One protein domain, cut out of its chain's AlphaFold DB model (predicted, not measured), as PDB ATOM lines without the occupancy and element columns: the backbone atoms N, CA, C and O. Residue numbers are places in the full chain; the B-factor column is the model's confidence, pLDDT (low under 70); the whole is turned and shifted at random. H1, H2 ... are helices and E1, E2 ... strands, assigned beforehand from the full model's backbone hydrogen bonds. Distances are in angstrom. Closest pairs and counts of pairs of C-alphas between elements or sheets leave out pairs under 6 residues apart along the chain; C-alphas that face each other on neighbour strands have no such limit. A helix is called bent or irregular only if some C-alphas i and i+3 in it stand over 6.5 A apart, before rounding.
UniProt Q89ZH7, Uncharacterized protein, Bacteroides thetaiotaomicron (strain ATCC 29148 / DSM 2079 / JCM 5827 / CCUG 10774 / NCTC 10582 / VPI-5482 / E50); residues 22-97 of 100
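This is residues 22 to 97 of the 100 residues of an uncharacterized protein of Bacteroides thetaiotaomicron (strain ATCC 29148 / DSM 2079 / JCM 5827 / CCUG 10774 / NCTC 10582 / VPI-5482 / E50) (UniProt Q89ZH7). Three helices, H1, H2 and H4, run roughly side by side with their centres in a triangle, and H3 is set steeply across H1 and H2. At one end of the long axis the first and last strands, E1 and E2, pair as a two-stranded antiparallel ribbon, with the first turn of H4 near E1. The printed part has 76 residues, with four named helices and two named strands in the order E1, H1, H2, H3, H4, E2, and its class is mixed, helices and strands. It is compact, with a radius of gyration of the C-alphas of 11.5 A and spans of 38 by 27 by 17 A.

Start at E1, residues 22 to 26, antiparallel to E2, residues 91 to 96, at 145 degrees; look for N 24 and O 93, 2.8 A apart, and N 91 and O 26, 3.0 A, both within hydrogen-bond range. Next comes H1, residues 29 to 34, close to but not clearly touching H2, residues 37 to 51; their closest C-alphas, of Ile 32 and Ala 40, are 6.6 A apart. H2 is only just irregular: C-alphas 38 and 41 are 6.7 A apart. H3, residues 53 to 60, is close to but not clearly touching H2, at a steep tilt of 67 degrees; the closest C-alphas, of Ile 48 and Tyr 56, are 5.7 A apart. H3 stands about perpendicular to H1, at 85 degrees. H4, residues 68 to 80, only just touches H2, with 3 pairs of C-alphas within 8 A, through residues 74 to 78 of H4 and 43 to 47 of H2 alone; the closest C-alphas are those of Phe 43 and Thr 77, 7.2 A, at a shallow tilt of 27 degrees, opposite ways. The closest C-alphas of E1 and H4, those of Tyr 24 and Pro 68, are 6.3 A apart. Every O i to N i+4 pair is within hydrogen-bond range in H1 and H4, against 9 of 11 in H2 and 3 of 4 in H3.

Find C-alpha 22 at (-19.843, 19.953, 32.463), where E1 begins; it is 12.9 A long. H1 measures 8.6 A and H3 10.7 A. H2 runs 21.2 A from C-alpha 37 at (-41.421, -5.212, 32.881), and H4 runs 18.4 A. E2, 16.8 A long, ends at C-alpha 96, (-15.915, 21.210, 28.320).

The two C-alphas farthest apart are those of Arg 38 and Tyr 96, 38.3 A. The printed part has no cut and no long link. The mean pLDDT of the printed part is 94.1, and no printed residue is under 70.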
ATOM      1  N   VAL A  22     -18.516  20.523  32.253       85.44
ATOM      2  CA  VAL A  22     -19.843  19.953  32.463       85.44
ATOM      3  C   VAL A  22     -19.728  18.441  32.621       85.44
ATOM      4  O   VAL A  22     -18.948  17.765  31.949       85.44
ATOM      5  N   ARG A  23     -20.498  17.898  33.567       91.31
ATOM      6  CA  ARG A  23     -20.571  16.460  33.818       91.31
ATOM      7  C   ARG A  23     -21.671  15.851  32.955       91.31
ATOM      8  O   ARG A  23     -22.849  16.027  33.262       91.31
ATOM      9  N   TYR A  24     -21.271  15.104  31.936       92.88
ATOM     10  CA  TYR A  24     -22.162  14.370  31.048       92.88
ATOM     11  C   TYR A  24     -22.297  12.920  31.509       92.88
ATOM     12  O   TYR A  24     -21.315  12.275  31.889       92.88
ATOM     13  N   ALA A  25     -23.508  12.380  31.469       95.00
ATOM     14  CA  ALA A  25     -23.745  10.974  31.780       95.00
ATOM     15  C   ALA A  25     -23.578  10.076  30.545       95.00
ATOM     16  O   ALA A  25     -23.798  10.496  29.408       95.00
ATOM     17  N   LYS A  26     -23.240   8.805  30.764       96.56
ATOM     18  CA  LYS A  26     -23.182   7.775  29.723       96.56
ATOM     19  C   LYS A  26     -23.889   6.515  30.182       96.56
ATOM     20  O   LYS A  26     -23.544   5.954  31.220       96.56
ATOM     21  N   GLY A  27     -24.810   6.047  29.344       96.50
ATOM     22  CA  GLY A  27     -25.574   4.839  29.617       96.50
ATOM     23  C   GLY A  27     -26.591   5.045  30.737       96.50
ATOM     24  O   GLY A  27     -26.417   5.873  31.628       96.50
ATOM     25  N   PHE A  28     -27.693   4.316  30.663       96.25
ATOM     26  CA  PHE A  28     -28.712   4.271  31.717       96.25
ATOM     27  C   PHE A  28     -29.332   2.874  31.788       96.25
ATOM     28  O   PHE A  28     -30.532   2.707  32.031       96.25
ATOM     29  N   MET A  29     -28.517   1.849  31.526       94.94
ATOM     30  CA  MET A  29     -28.939   0.459  31.641       94.94
ATOM     31  C   MET A  29     -29.293   0.109  33.083       94.94
ATOM     32  O   MET A  29     -30.263  -0.620  33.279       94.94
ATOM     33  N   CYS A  30     -28.600   0.679  34.074       94.19
ATOM     34  CA  CYS A  30     -28.964   0.549  35.485       94.19
ATOM     35  C   CYS A  30     -30.417   0.985  35.747       94.19
ATOM     36  O   CYS A  30     -31.203   0.206  36.284       94.19
ATOM     37  N   THR A  31     -30.822   2.161  35.251       94.50
ATOM     38  CA  THR A  31     -32.208   2.654  35.334       94.50
ATOM     39  C   THR A  31     -33.185   1.724  34.628       94.50
ATOM     40  O   THR A  31     -34.246   1.429  35.166       94.50
ATOM     41  N   ILE A  32     -32.842   1.230  33.433       93.62
ATOM     42  CA  ILE A  32     -33.721   0.310  32.698       93.62
ATOM     43  C   ILE A  32     -33.911  -1.006  33.454       93.62
ATOM     44  O   ILE A  32     -35.022  -1.529  33.481       93.62
ATOM     45  N   ASN A  33     -32.854  -1.532  34.070       93.25
ATOM     46  CA  ASN A  33     -32.897  -2.787  34.815       93.25
ATOM     47  C   ASN A  33     -33.668  -2.660  36.139       93.25
ATOM     48  O   ASN A  33     -34.217  -3.650  36.612       93.25
ATOM     49  N   ALA A  34     -33.738  -1.456  36.712       93.81
ATOM     50  CA  ALA A  34     -34.541  -1.170  37.900       93.81
ATOM     51  C   ALA A  34     -36.050  -1.052  37.604       93.81
ATOM     52  O   ALA A  34     -36.872  -1.129  38.519       93.81
ATOM     53  N   LEU A  35     -36.445  -0.863  36.339       94.12
ATOM     54  CA  LEU A  35     -37.853  -0.773  35.949       94.12
ATOM     55  C   LEU A  35     -38.515  -2.155  35.933       94.12
ATOM     56  O   LEU A  35     -37.973  -3.128  35.409       94.12
ATOM     57  N   THR A  36     -39.762  -2.226  36.400       91.19
ATOM     58  CA  THR A  36     -40.575  -3.434  36.199       91.19
ATOM     59  C   THR A  36     -40.914  -3.619  34.718       91.19
ATOM     60  O   THR A  36     -41.084  -2.649  33.974       91.19
ATOM     61  N   VAL A  37     -41.098  -4.871  34.283       87.25
ATOM     62  CA  VAL A  37     -41.421  -5.212  32.881       87.25
ATOM     63  C   VAL A  37     -42.634  -4.428  32.355       87.25
ATOM     64  O   VAL A  37     -42.654  -4.018  31.196       87.25
ATOM     65  N   ARG A  38     -43.624  -4.157  33.222       88.44
ATOM     66  CA  ARG A  38     -44.840  -3.405  32.872       88.44
ATOM     67  C   ARG A  38     -44.553  -1.948  32.496       88.44
ATOM     68  O   ARG A  38     -45.166  -1.443  31.561       88.44
ATOM     69  N   VAL A  39     -43.624  -1.283  33.186       94.25
ATOM     70  CA  VAL A  39     -43.323   0.147  32.968       94.25
ATOM     71  C   VAL A  39     -42.110   0.381  32.062       94.25
ATOM     72  O   VAL A  39     -41.971   1.465  31.496       94.25
ATOM     73  N   ALA A  40     -41.266  -0.634  31.852       93.50
ATOM     74  CA  ALA A  40     -40.078  -0.546  31.002       93.50
ATOM     75  C   ALA A  40     -40.408  -0.150  29.550       93.50
ATOM     76  O   ALA A  40     -39.696   0.653  28.942       93.50
ATOM     77  N   ASN A  41     -41.516  -0.660  28.999       94.88
ATOM     78  CA  ASN A  41     -41.974  -0.272  27.664       94.88
ATOM     79  C   ASN A  41     -42.419   1.195  27.620       94.88
ATOM     80  O   ASN A  41     -42.024   1.919  26.708       94.88
ATOM     81  N   THR A  42     -43.166   1.658  28.625       96.00
ATOM     82  CA  THR A  42     -43.586   3.063  28.743       96.00
ATOM     83  C   THR A  42     -42.383   3.995  28.812       96.00
ATOM     84  O   THR A  42     -42.319   4.970  28.061       96.00
ATOM     85  N   PHE A  43     -41.393   3.664  29.645       96.75
ATOM     86  CA  PHE A  43     -40.138   4.405  29.718       96.75
ATOM     87  C   PHE A  43     -39.458   4.468  28.349       96.75
ATOM     88  O   PHE A  43     -39.170   5.550  27.849       96.75
ATOM     89  N   ARG A  44     -39.277   3.317  27.689       95.88
ATOM     90  CA  ARG A  44     -38.657   3.238  26.362       95.88
ATOM     91  C   ARG A  44     -39.368   4.111  25.328       95.88
ATOM     92  O   ARG A  44     -38.685   4.795  24.570       95.88
ATOM     93  N   TYR A  45     -40.699   4.100  25.276       96.56
ATOM     94  CA  TYR A  45     -41.443   4.926  24.320       96.56
ATOM     95  C   TYR A  45     -41.277   6.419  24.598       96.56
ATOM     96  O   TYR A  45     -41.016   7.172  23.660       96.56
ATOM     97  N   ARG A  46     -41.331   6.838  25.869       97.25
ATOM     98  CA  ARG A  46     -41.055   8.228  26.263       97.25
ATOM     99  C   ARG A  46     -39.639   8.645  25.853       97.25
ATOM    100  O   ARG A  46     -39.473   9.669  25.198       97.25
ATOM    101  N   MET A  47     -38.636   7.814  26.142       97.06
ATOM    102  CA  MET A  47     -37.245   8.077  25.754       97.06
ATOM    103  C   MET A  47     -37.062   8.182  24.238       97.06
ATOM    104  O   MET A  47     -36.357   9.069  23.769       97.06
ATOM    105  N   ILE A  48     -37.693   7.297  23.460       97.19
ATOM    106  CA  ILE A  48     -37.639   7.343  21.993       97.19
ATOM    107  C   ILE A  48     -38.323   8.606  21.456       97.19
ATOM    108  O   ILE A  48     -37.809   9.189  20.505       97.19
ATOM    109  N   GLY A  49     -39.442   9.024  22.050       97.56
ATOM    110  CA  GLY A  49     -40.144  10.251  21.671       97.56
ATOM    111  C   GLY A  49     -39.333  11.517  21.951       97.56
ATOM    112  O   GLY A  49     -39.323  12.420  21.125       97.56
ATOM    113  N   TYR A  50     -38.611  11.559  23.073       97.19
ATOM    114  CA  TYR A  50     -37.810  12.718  23.469       97.19
ATOM    115  C   TYR A  50     -36.440  12.783  22.774       97.19
ATOM    116  O   TYR A  50     -36.069  13.813  22.227       97.19
ATOM    117  N   LEU A  51     -35.687  11.677  22.762       95.31
ATOM    118  CA  LEU A  51     -34.315  11.640  22.233       95.31
ATOM    119  C   LEU A  51     -34.263  11.351  20.726       95.31
ATOM    120  O   LEU A  51     -33.240  11.577  20.078       95.31
ATOM    121  N   GLY A  52     -35.332  10.777  20.172       96.75
ATOM    122  CA  GLY A  52     -35.335  10.143  18.858       96.75
ATOM    123  C   GLY A  52     -34.810   8.701  18.897       96.75
ATOM    124  O   GLY A  52     -33.926   8.335  19.678       96.75
ATOM    125  N   ARG A  53     -35.332   7.846  18.005       96.19
ATOM    126  CA  ARG A  53     -35.071   6.393  18.021       96.19
ATOM    127  C   ARG A  53     -33.589   6.031  17.911       96.19
ATOM    128  O   ARG A  53     -33.128   5.175  18.658       96.19
ATOM    129  N   LYS A  54     -32.840   6.664  17.000       97.12
ATOM    130  CA  LYS A  54     -31.399   6.399  16.810       97.12
ATOM    131  C   LYS A  54     -30.601   6.764  18.065       97.12
ATOM    132  O   LYS A  54     -29.859   5.933  18.587       97.12
ATOM    133  N   ASN A  55     -30.791   7.984  18.565       96.56
ATOM    134  CA  ASN A  55     -30.050   8.497  19.715       96.56
ATOM    135  C   ASN A  55     -30.390   7.740  20.992       96.56
ATOM    136  O   ASN A  55     -29.491   7.503  21.791       96.56
ATOM    137  N   TYR A  56     -31.638   7.289  21.155       97.56
ATOM    138  CA  TYR A  56     -32.031   6.443  22.278       97.56
ATOM    139  C   TYR A  56     -31.104   5.231  22.433       97.56
ATOM    140  O   TYR A  56     -30.557   5.023  23.510       97.56
ATOM    141  N   TYR A  57     -30.864   4.452  21.373       97.00
ATOM    142  CA  TYR A  57     -30.007   3.262  21.479       97.00
ATOM    143  C   TYR A  57     -28.528   3.602  21.698       97.00
ATOM    144  O   TYR A  57     -27.830   2.886  22.422       97.00
ATOM    145  N   LEU A  58     -28.045   4.702  21.113       97.62
ATOM    146  CA  LEU A  58     -26.670   5.164  21.313       97.62
ATOM    147  C   LEU A  58     -26.440   5.654  22.749       97.62
ATOM    148  O   LEU A  58     -25.473   5.239  23.383       97.62
ATOM    149  N   LYS A  59     -27.351   6.472  23.284       97.00
ATOM    150  CA  LYS A  59     -27.298   6.989  24.659       97.00
ATOM    151  C   LYS A  59     -27.528   5.885  25.685       97.00
ATOM    152  O   LYS A  59     -26.793   5.805  26.663       97.00
ATOM    153  N   ARG A  60     -28.468   4.967  25.421       96.44
ATOM    154  CA  ARG A  60     -28.731   3.789  26.266       96.44
ATOM    155  C   ARG A  60     -27.486   2.927  26.457       96.44
ATOM    156  O   ARG A  60     -27.240   2.476  27.563       96.44
ATOM    157  N   SER A  61     -26.725   2.695  25.387       96.00
ATOM    158  CA  SER A  61     -25.481   1.911  25.434       96.00
ATOM    159  C   SER A  61     -24.255   2.713  25.890       96.00
ATOM    160  O   SER A  61     -23.162   2.160  25.939       96.00
ATOM    161  N   GLY A  62     -24.398   4.014  26.173       95.44
ATOM    162  CA  GLY A  62     -23.288   4.894  26.551       95.44
ATOM    163  C   GLY A  62     -22.334   5.265  25.410       95.44
ATOM    164  O   GLY A  62     -21.316   5.910  25.654       95.44
ATOM    165  N   LYS A  63     -22.656   4.908  24.157       95.69
ATOM    166  CA  LYS A  63     -21.888   5.316  22.966       95.69
ATOM    167  C   LYS A  63     -21.996   6.816  22.696       95.69
ATOM    168  O   LYS A  63     -21.054   7.404  22.179       95.69
ATOM    169  N   LEU A  64     -23.133   7.415  23.049       94.56
ATOM    170  CA  LEU A  64     -23.368   8.856  22.988       94.56
ATOM    171  C   LEU A  64     -23.627   9.384  24.400       94.56
ATOM    172  O   LEU A  64     -24.385   8.773  25.154       94.56
ATOM    173  N   ALA A  65     -22.999  10.505  24.747       94.69
ATOM    174  CA  ALA A  65     -23.195  11.146  26.038       94.69
ATOM    175  C   ALA A  65     -24.583  11.804  26.139       94.69
ATOM    176  O   ALA A  65     -25.231  12.133  25.139       94.69
ATOM    177  N   LEU A  66     -25.054  11.952  27.369       94.75
ATOM    178  CA  LEU A  66     -26.274  12.659  27.730       94.75
ATOM    179  C   LEU A  66     -25.906  14.044  28.235       94.75
ATOM    180  O   LEU A  66     -25.065  14.168  29.121       94.75
ATOM    181  N   THR A  67     -26.554  15.063  27.682       93.50
ATOM    182  CA  THR A  67     -26.468  16.438  28.177       93.50
ATOM    183  C   THR A  67     -27.113  16.548  29.562       93.50
ATOM    184  O   THR A  67     -27.989  15.742  29.898       93.50
ATOM    185  N   PRO A  68     -26.772  17.571  30.364       93.19
ATOM    186  CA  PRO A  68     -27.407  17.786  31.664       93.19
ATOM    187  C   PRO A  68     -28.938  17.898  31.597       93.19
ATOM    188  O   PRO A  68     -29.638  17.387  32.471       93.19
ATOM    189  N   ALA A  69     -29.475  18.515  30.538       93.38
ATOM    190  CA  ALA A  69     -30.917  18.629  30.334       93.38
ATOM    191  C   ALA A  69     -31.566  17.256  30.098       93.38
ATOM    192  O   ALA A  69     -32.559  16.910  30.743       93.38
ATOM    193  N   GLU A  70     -30.967  16.435  29.231       95.69
ATOM    194  CA  GLU A  70     -31.438  15.069  28.993       95.69
ATOM    195  C   GLU A  70     -31.305  14.202  30.248       95.69
ATOM    196  O   GLU A  70     -32.200  13.411  30.540       95.69
ATOM    197  N   GLN A  71     -30.227  14.370  31.023       96.06
ATOM    198  CA  GLN A  71     -30.049  13.679  32.299       96.06
ATOM    199  C   GLN A  71     -31.208  13.971  33.249       96.06
ATOM    200  O   GLN A  71     -31.816  13.043  33.784       96.06
ATOM    201  N   GLN A  72     -31.546  15.249  33.436       96.06
ATOM    202  CA  GLN A  72     -32.637  15.635  34.323       96.06
ATOM    203  C   GLN A  72     -33.977  15.076  33.838       96.06
ATOM    204  O   GLN A  72     -34.771  14.582  34.642       96.06
ATOM    205  N   TRP A  73     -34.214  15.097  32.527       96.88
ATOM    206  CA  TRP A  73     -35.437  14.559  31.940       96.88
ATOM    207  C   TRP A  73     -35.571  13.042  32.147       96.88
ATOM    208  O   TRP A  73     -36.639  12.552  32.530       96.88
ATOM    209  N   ILE A  74     -34.474  12.297  31.973       96.06
ATOM    210  CA  ILE A  74     -34.415  10.854  32.239       96.06
ATOM    211  C   ILE A  74     -34.683  10.561  33.717       96.06
ATOM    212  O   ILE A  74     -35.512   9.700  34.014       96.06
ATOM    213  N   ILE A  75     -34.026  11.283  34.633       96.38
ATOM    214  CA  ILE A  75     -34.217  11.114  36.082       96.38
ATOM    215  C   ILE A  75     -35.683  11.349  36.452       96.38
ATOM    216  O   ILE A  75     -36.274  10.536  37.162       96.38
ATOM    217  N   ASN A  76     -36.283  12.437  35.967       96.94
ATOM    218  CA  ASN A  76     -37.675  12.769  36.264       96.94
ATOM    219  C   ASN A  76     -38.622  11.680  35.748       96.94
ATOM    220  O   ASN A  76     -39.455  11.184  36.502       96.94
ATOM    221  N   THR A  77     -38.424  11.225  34.509       96.75
ATOM    222  CA  THR A  77     -39.243  10.152  33.930       96.75
ATOM    223  C   THR A  77     -39.087   8.836  34.696       96.75
ATOM    224  O   THR A  77     -40.063   8.121  34.902       96.75
ATOM    225  N   ALA A  78     -37.872   8.492  35.133       95.75
ATOM    226  CA  ALA A  78     -37.630   7.291  35.925       95.75
ATOM    227  C   ALA A  78     -38.328   7.366  37.295       95.75
ATOM    228  O   ALA A  78     -38.979   6.404  37.704       95.75
ATOM    229  N   LYS A  79     -38.262   8.526  37.961       95.75
ATOM    230  CA  LYS A  79     -38.949   8.782  39.235       95.75
ATOM    231  C   LYS A  79     -40.469   8.698  39.103       95.75
ATOM    232  O   LYS A  79     -41.102   8.058  39.935       95.75
ATOM    233  N   GLU A  80     -41.047   9.267  38.045       95.75
ATOM    234  CA  GLU A  80     -42.486   9.151  37.750       95.75
ATOM    235  C   GLU A  80     -42.943   7.697  37.588       95.75
ATOM    236  O   GLU A  80     -44.074   7.356  37.923       95.75
ATOM    237  N   LEU A  81     -42.065   6.829  37.081       95.19
ATOM    238  CA  LEU A  81     -42.338   5.402  36.909       95.19
ATOM    239  C   LEU A  81     -41.957   4.555  38.136       95.19
ATOM    240  O   LEU A  81     -41.997   3.327  38.061       95.19
ATOM    241  N   GLY A  82     -41.612   5.195  39.258       93.25
ATOM    242  CA  GLY A  82     -41.357   4.543  40.544       93.25
ATOM    243  C   GLY A  82     -39.911   4.103  40.782       93.25
ATOM    244  O   GLY A  82     -39.656   3.403  41.759       93.25
ATOM    245  N   VAL A  83     -38.953   4.494  39.935       93.81
ATOM    246  CA  VAL A  83     -37.531   4.176  40.145       93.81
ATOM    247  C   VAL A  83     -36.868   5.250  41.000       93.81
ATOM    248  O   VAL A  83     -36.625   6.378  40.558       93.81
ATOM    249  N   ILE A  84     -36.530   4.869  42.230       92.62
ATOM    250  CA  ILE A  84     -35.778   5.688  43.180       92.62
ATOM    251  C   ILE A  84     -34.456   4.976  43.459       92.62
ATOM    252  O   ILE A  84     -34.440   3.904  44.054       92.62
ATOM    253  N   GLN A  85     -33.351   5.566  43.010       91.44
ATOM    254  CA  GLN A  85     -32.006   5.011  43.179       91.44
ATOM    255  C   GLN A  85     -30.977   6.131  43.346       91.44
ATOM    256  O   GLN A  85     -31.234   7.277  42.977       91.44
ATOM    257  N   SER A  86     -29.815   5.809  43.917       89.31
ATOM    258  CA  SER A  86     -28.709   6.762  44.079       89.31
ATOM    259  C   SER A  86     -28.058   7.124  42.741       89.31
ATOM    260  O   SER A  86     -27.671   8.272  42.531       89.31
ATOM    261  N   GLU A  87     -27.975   6.162  41.820       92.69
ATOM    262  CA  GLU A  87     -27.294   6.303  40.534       92.69
ATOM    263  C   GLU A  87     -28.222   5.936  39.376       92.69
ATOM    264  O   GLU A  87     -28.667   4.800  39.254       92.69
ATOM    265  N   TYR A  88     -28.508   6.912  38.510       95.00
ATOM    266  CA  TYR A  88     -29.384   6.742  37.343       95.00
ATOM    267  C   TYR A  88     -28.648   6.446  36.031       95.00
ATOM    268  O   TYR A  88     -29.279   6.130  35.018       95.00
ATOM    269  N   PHE A  89     -27.324   6.542  36.034       97.00
ATOM    270  CA  PHE A  89     -26.504   6.406  34.838       97.00
ATOM    271  C   PHE A  89     -25.356   5.441  35.087       97.00
ATOM    272  O   PHE A  89     -24.895   5.317  36.219       97.00
ATOM    273  N   ASP A  90     -24.898   4.777  34.028       96.00
ATOM    274  CA  ASP A  90     -23.894   3.714  34.143       96.00
ATOM    275  C   ASP A  90     -22.488   4.290  34.392       96.00
ATOM    276  O   ASP A  90     -21.648   3.667  35.035       96.00
ATOM    277  N   SER A  91     -22.209   5.487  33.869       95.31
ATOM    278  CA  SER A  91     -20.950   6.209  34.086       95.31
ATOM    279  C   SER A  91     -21.098   7.704  33.790       95.31
ATOM    280  O   SER A  91     -22.125   8.160  33.282       95.31
ATOM    281  N   TYR A  92     -20.059   8.482  34.101       94.38
ATOM    282  CA  TYR A  92     -20.005   9.916  33.830       94.38
ATOM    283  C   TYR A  92     -18.658  10.304  33.233       94.38
ATOM    284  O   TYR A  92     -17.628   9.733  33.584       94.38
ATOM    285  N   ILE A  93     -18.678  11.317  32.377       92.25
ATOM    286  CA  ILE A  93     -17.496  11.984  31.842       92.25
ATOM    287  C   ILE A  93     -17.591  13.475  32.149       92.25
ATOM    288  O   ILE A  93     -18.683  14.027  32.280       92.25
ATOM    289  N   VAL A  94     -16.443  14.122  32.301       87.94
ATOM    290  CA  VAL A  94     -16.363  15.568  32.498       87.94
ATOM    291  C   VAL A  94     -15.691  16.144  31.266       87.94
ATOM    292  O   VAL A  94     -14.509  15.899  31.040       87.94
ATOM    293  N   GLU A  95     -16.452  16.883  30.471       84.00
ATOM    294  CA  GLU A  95     -15.979  17.511  29.239       84.00
ATOM    295  C   GLU A  95     -16.292  19.007  29.275       84.00
ATOM    296  O   GLU A  95     -17.126  19.464  30.059       84.00
ATOM    297  N   TYR A  96     -15.579  19.796  28.474       76.62
ATOM    298  CA  TYR A  96     -15.915  21.210  28.320       76.62
ATOM    299  C   TYR A  96     -17.265  21.341  27.619       76.62
ATOM    300  O   TYR A  96     -17.604  20.520  26.768       76.62
ATOM    301  N   ASN A  97     -18.033  22.367  27.973       71.56
ATOM    302  CA  ASN A  97     -19.261  22.665  27.254       71.56
ATOM    303  C   ASN A  97     -18.928  23.318  25.903       71.56
ATOM    304  O   ASN A  97     -18.734  24.529  25.822       71.56
TER     305      ASN A  97